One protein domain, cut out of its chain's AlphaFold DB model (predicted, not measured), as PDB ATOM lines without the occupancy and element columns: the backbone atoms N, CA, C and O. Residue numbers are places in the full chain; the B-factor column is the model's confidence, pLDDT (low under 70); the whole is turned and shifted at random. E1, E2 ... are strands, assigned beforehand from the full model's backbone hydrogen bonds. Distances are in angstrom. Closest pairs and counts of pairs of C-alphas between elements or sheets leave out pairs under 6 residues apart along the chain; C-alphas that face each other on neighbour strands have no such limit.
ATOM      1  N   VAL A 598      22.049  18.522  -2.508       86.75
ATOM      2  CA  VAL A 598      23.062  19.203  -1.691       86.75
ATOM      3  C   VAL A 598      22.423  19.883  -0.487       86.75
ATOM      4  O   VAL A 598      21.608  20.792  -0.632       86.75
ATOM      5  N   VAL A 599      22.867  19.507   0.713       90.00
ATOM      6  CA  VAL A 599      22.518  20.179   1.969       90.00
ATOM      7  C   VAL A 599      23.639  21.140   2.346       90.00
ATOM      8  O   VAL A 599      24.805  20.747   2.466       90.00
ATOM      9  N   LYS A 600      23.282  22.409   2.560       90.69
ATOM     10  CA  LYS A 600      24.212  23.474   2.950       90.69
ATOM     11  C   LYS A 600      23.835  24.083   4.295       90.69
ATOM     12  O   LYS A 600      22.664  24.165   4.652       90.69
ATOM     13  N   THR A 601      24.836  24.581   5.008       89.88
ATOM     14  CA  THR A 601      24.653  25.418   6.198       89.88
ATOM     15  C   THR A 601      25.616  26.590   6.106       89.88
ATOM     16  O   THR A 601      26.825  26.366   6.033       89.88
ATOM     17  N   ASN A 602      25.095  27.821   6.134       91.81
ATOM     18  CA  ASN A 602      25.873  29.056   5.954       91.81
ATOM     19  C   ASN A 602      26.695  29.039   4.654       91.81
ATOM     20  O   ASN A 602      27.909  29.220   4.685       91.81
ATOM     21  N   ASP A 603      26.046  28.705   3.535       87.44
ATOM     22  CA  ASP A 603      26.643  28.572   2.194       87.44
ATOM     23  C   ASP A 603      27.735  27.499   2.036       87.44
ATOM     24  O   ASP A 603      28.215  27.254   0.927       87.44
ATOM     25  N   LEU A 604      28.074  26.783   3.111       84.31
ATOM     26  CA  LEU A 604      29.003  25.663   3.096       84.31
ATOM     27  C   LEU A 604      28.257  24.349   2.898       84.31
ATOM     28  O   LEU A 604      27.312  24.032   3.621       84.31
ATOM     29  N   GLU A 605      28.726  23.557   1.944       88.62
ATOM     30  CA  GLU A 605      28.223  22.217   1.678       88.62
ATOM     31  C   GLU A 605      28.550  21.248   2.817       88.62
ATOM     32  O   GLU A 605      29.699  21.136   3.252       88.62
ATOM     33  N   ARG A 606      27.516  20.567   3.318       87.62
ATOM     34  CA  ARG A 606      27.603  19.619   4.436       87.62
ATOM     35  C   ARG A 606      27.348  18.196   3.994       87.62
ATOM     36  O   ARG A 606      28.044  17.305   4.464       87.62
ATOM     37  N   ILE A 607      26.375  17.995   3.113       90.19
ATOM     38  CA  ILE A 607      26.048  16.688   2.551       90.19
ATOM     39  C   ILE A 607      25.798  16.864   1.057       90.19
ATOM     40  O   ILE A 607      25.114  17.807   0.659       90.19
ATOM     41  N   ARG A 608      26.328  15.951   0.250       88.00
ATOM     42  CA  ARG A 608      26.004  15.801  -1.165       88.00
ATOM     43  C   ARG A 608      25.659  14.356  -1.450       88.00
ATOM     44  O   ARG A 608      26.422  13.468  -1.098       88.00
ATOM     45  N   VAL A 609      24.561  14.136  -2.151       85.31
ATOM     46  CA  VAL A 609      24.273  12.878  -2.836       85.31
ATOM     47  C   VAL A 609      24.391  13.176  -4.321       85.31
ATOM     48  O   VAL A 609      23.695  14.059  -4.826       85.31
ATOM     49  N   LYS A 610      25.324  12.517  -5.012       78.31
ATOM     50  CA  LYS A 610      25.514  12.753  -6.446       78.31
ATOM     51  C   LYS A 610      24.281  12.309  -7.244       78.31
ATOM     52  O   LYS A 610      23.676  11.294  -6.930       78.31
ATOM     53  N   GLY A 611      23.914  13.054  -8.280       65.50
ATOM     54  CA  GLY A 611      22.837  12.676  -9.201       65.50
ATOM     55  C   GLY A 611      23.257  11.570 -10.174       65.50
ATOM     56  O   GLY A 611      22.418  10.809 -10.642       65.50
ATOM     57  N   LYS A 612      24.566  11.447 -10.442       64.38
ATOM     58  CA  LYS A 612      25.183  10.430 -11.306       64.38
ATOM     59  C   LYS A 612      26.587  10.088 -10.792       64.38
ATOM     60  O   LYS A 612      27.255  10.949 -10.209       64.38
ATOM     61  N   GLY A 613      27.078   8.870 -11.046       53.47
ATOM     62  CA  GLY A 613      28.525   8.628 -11.056       53.47
ATOM     63  C   GLY A 613      29.188   9.688 -11.950       53.47
ATOM     64  O   GLY A 613      28.606  10.100 -12.952       53.47
ATOM     65  N   GLY A 614      30.328  10.248 -11.540       45.81
ATOM     66  CA  GLY A 614      30.917  11.414 -12.218       45.81
ATOM     67  C   GLY A 614      31.127  11.221 -13.735       45.81
ATOM     68  O   GLY A 614      31.033  10.110 -14.246       45.81
ATOM     69  N   PRO A 615      31.434  12.280 -14.502       36.72
ATOM     70  CA  PRO A 615      31.796  12.126 -15.914       36.72
ATOM     71  C   PRO A 615      32.951  11.115 -16.068       36.72
ATOM     72  O   PRO A 615      33.974  11.243 -15.400       36.72
ATOM     73  N   GLY A 616      32.753  10.096 -16.913       39.12
ATOM     74  CA  GLY A 616      33.646   8.931 -17.050       39.12
ATOM     75  C   GLY A 616      33.196   7.690 -16.276       39.12
ATOM     76  O   GLY A 616      33.858   6.659 -16.342       39.12
ATOM     77  N   SER A 617      32.074   7.788 -15.565       43.41
ATOM     78  CA  SER A 617      31.520   6.690 -14.804       43.41
ATOM     79  C   SER A 617      30.857   5.650 -15.700       43.41
ATOM     80  O   SER A 617      29.926   5.965 -16.450       43.41
ATOM     81  N   LEU A 618      31.357   4.418 -15.630       40.28
ATOM     82  CA  LEU A 618      30.738   3.277 -16.290       40.28
ATOM     83  C   LEU A 618      29.417   2.964 -15.579       40.28
ATOM     84  O   LEU A 618      29.251   3.230 -14.387       40.28
ATOM     85  N   VAL A 619      28.456   2.417 -16.323       41.84
ATOM     86  CA  VAL A 619      27.177   1.944 -15.778       41.84
ATOM     87  C   VAL A 619      27.473   1.044 -14.570       41.84
ATOM     88  O   VAL A 619      28.045  -0.026 -14.737       41.84
ATOM     89  N   GLY A 620      27.130   1.502 -13.363       44.12
ATOM     90  CA  GLY A 620      27.383   0.770 -12.118       44.12
ATOM     91  C   GLY A 620      28.376   1.404 -11.141       44.12
ATOM     92  O   GLY A 620      28.509   0.865 -10.040       44.12
ATOM     93  N   ASP A 621      29.034   2.534 -11.451       49.16
ATOM     94  CA  ASP A 621      29.806   3.181 -10.384       49.16
ATOM     95  C   ASP A 621      28.873   3.695  -9.289       49.16
ATOM     96  O   ASP A 621      27.801   4.253  -9.561       49.16
ATOM     97  N   PRO A 622      29.295   3.553  -8.030       53.59
ATOM     98  CA  PRO A 622      28.485   3.979  -6.921       53.59
ATOM     99  C   PRO A 622      28.201   5.478  -6.961       53.59
ATOM    100  O   PRO A 622      29.108   6.314  -6.973       53.59
ATOM    101  N   VAL A 623      26.914   5.808  -6.897       66.56
ATOM    102  CA  VAL A 623      26.446   7.146  -6.557       66.56
ATOM    103  C   VAL A 623      27.010   7.498  -5.181       66.56
ATOM    104  O   VAL A 623      26.638   6.907  -4.171       66.56
ATOM    105  N   GLY A 624      27.980   8.408  -5.154       75.62
ATOM    106  CA  GLY A 624      28.689   8.737  -3.925       75.62
ATOM    107  C   GLY A 624      27.916   9.712  -3.043       75.62
ATOM    108  O   GLY A 624      27.489  10.773  -3.512       75.62
ATOM    109  N   VAL A 625      27.800   9.382  -1.756       85.38
ATOM    110  CA  VAL A 625      27.347  10.284  -0.691       85.38
ATOM    111  C   VAL A 625      28.563  10.919  -0.026       85.38
ATOM    112  O   VAL A 625      29.383  10.237   0.581       85.38
ATOM    113  N   GLY A 626      28.689  12.236  -0.132       86.69
ATOM    114  CA  GLY A 626      29.722  13.029   0.518       86.69
ATOM    115  C   GLY A 626      29.190  13.703   1.775       86.69
ATOM    116  O   GLY A 626      28.233  14.462   1.688       86.69
ATOM    117  N   ILE A 627      29.821  13.497   2.930       88.38
ATOM    118  CA  ILE A 627      29.593  14.306   4.138       88.38
ATOM    119  C   ILE A 627      30.828  15.180   4.350       88.38
ATOM    120  O   ILE A 627      31.918  14.683   4.610       88.38
ATOM    121  N   GLY A 628      30.680  16.493   4.196       84.31
ATOM    122  CA  GLY A 628      31.774  17.465   4.272       84.31
ATOM    123  C   GLY A 628      32.735  17.456   3.075       84.31
ATOM    124  O   GLY A 628      33.705  18.211   3.081       84.31
ATOM    125  N   THR A 629      32.485  16.639   2.050       82.38
ATOM    126  CA  THR A 629      33.222  16.601   0.775       82.38
ATOM    127  C   THR A 629      32.259  16.877  -0.376       82.38
ATOM    128  O   THR A 629      31.132  16.388  -0.367       82.38
ATOM    129  N   ASN A 630      32.700  17.659  -1.363       82.88
ATOM    130  CA  ASN A 630      31.901  18.019  -2.538       82.88
ATOM    131  C   ASN A 630      32.186  17.144  -3.763       82.88
ATOM    132  O   ASN A 630      31.567  17.321  -4.811       82.88
ATOM    133  N   ASN A 631      33.119  16.201  -3.644       80.25
ATOM    134  CA  ASN A 631      33.449  15.269  -4.709       80.25
ATOM    135  C   ASN A 631      33.648  13.848  -4.159       80.25
ATOM    136  O   ASN A 631      34.754  13.321  -4.267       80.25
ATOM    137  N   PRO A 632      32.599  13.227  -3.582       80.38
ATOM    138  CA  PRO A 632      32.689  11.852  -3.110       80.38
ATOM    139  C   PRO A 632      33.121  10.918  -4.247       80.38
ATOM    140  O   PRO A 632      32.590  11.005  -5.367       80.38
ATOM    141  N   ARG A 633      34.106  10.063  -3.959       74.06
ATOM    142  CA  ARG A 633      34.672   9.058  -4.883       74.06
ATOM    143  C   ARG A 633      34.246   7.627  -4.547       74.06
ATOM    144  O   ARG A 633      34.490   6.723  -5.337       74.06
ATOM    145  N   THR A 634      33.635   7.427  -3.385       70.69
ATOM    146  CA  THR A 634      33.120   6.148  -2.875       70.69
ATOM    147  C   THR A 634      31.620   6.259  -2.595       70.69
ATOM    148  O   THR A 634      31.085   7.366  -2.557       70.69
ATOM    149  N   GLN A 635      30.938   5.127  -2.354       75.94
ATOM    150  CA  GLN A 635      29.510   5.089  -1.965       75.94
ATOM    151  C   GLN A 635      29.195   6.015  -0.787       75.94
ATOM    152  O   GLN A 635      28.191   6.715  -0.790       75.94
ATOM    153  N   LEU A 636      30.093   6.046   0.196       83.69
ATOM    154  CA  LEU A 636      30.067   6.982   1.304       83.69
ATOM    155  C   LEU A 636      31.482   7.513   1.518       83.69
ATOM    156  O   LEU A 636      32.415   6.744   1.759       83.69
ATOM    157  N   GLU A 637      31.639   8.828   1.442       79.31
ATOM    158  CA  GLU A 637      32.869   9.536   1.759       79.31
ATOM    159  C   GLU A 637      32.558  10.599   2.808       79.31
ATOM    160  O   GLU A 637      31.841  11.566   2.565       79.31
ATOM    161  N   VAL A 638      33.119  10.435   3.999       86.12
ATOM    162  CA  VAL A 638      33.046  11.451   5.046       86.12
ATOM    163  C   VAL A 638      34.387  12.161   5.067       86.12
ATOM    164  O   VAL A 638      35.410  11.520   5.318       86.12
ATOM    165  N   LYS A 639      34.401  13.476   4.833       80.44
ATOM    166  CA  LYS A 639      35.582  14.309   5.063       80.44
ATOM    167  C   LYS A 639      35.877  14.287   6.555       80.44
ATOM    168  O   LYS A 639      35.327  15.059   7.337       80.44
TER     169      LYS A 639
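What this domain is: This is residues 598 to 639 of the 692 residues of an uncharacterized protein of Candidatus Nomurabacteria bacterium RIFCSPHIGHO2_01_FULL_42_16 (UniProt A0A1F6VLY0). With little regular structure, this is one small sheet of four short strands, from which a long loop, residues 610 to 624, reaches out at one end and makes much of a rod's length. The printed part has 42 residues, with four named strands, E1 to E4, and no named helix. The sheet is mixed, in order E1, E2, E3, E4; the class is all strand, with 16 residues in named elements. It is only just compact, close to loose, with a radius of gyration of the C-alphas of 10.4 A, spanning 35 by 15 by 11 A.

Where its parts are: E2, residues 604 to 609, is 14.9 A long. E1, residues 598 to 601, begins at C-alpha 598 (23.062, 19.203, -1.691). E3 holds residues 625 to 627; E4, residues 636 to 638, ends at C-alpha 638 (33.046, 11.451, 5.046).

How they stand to each other: E1, E2 and E3 form a meander, each strand the antiparallel neighbour of the one before. In the hairpin E2 and E3, N 608 and O 626 are 2.8 A apart, within hydrogen-bond range. In the hairpin E1 and E2, N 599 and O 607 are 2.8 A apart. E4 is parallel to E3 at 12 degrees, with N 627 and O 637 2.8 A apart. E1 and E4 are edge strands, apart from each other.

The domain as a whole: The C-alphas of Asn 602 and Val 619, the two farthest apart, are 34.8 A from each other. The printed part has no cut. The link E2 to E3 is long; residues 611 to 623 are under pLDDT 70.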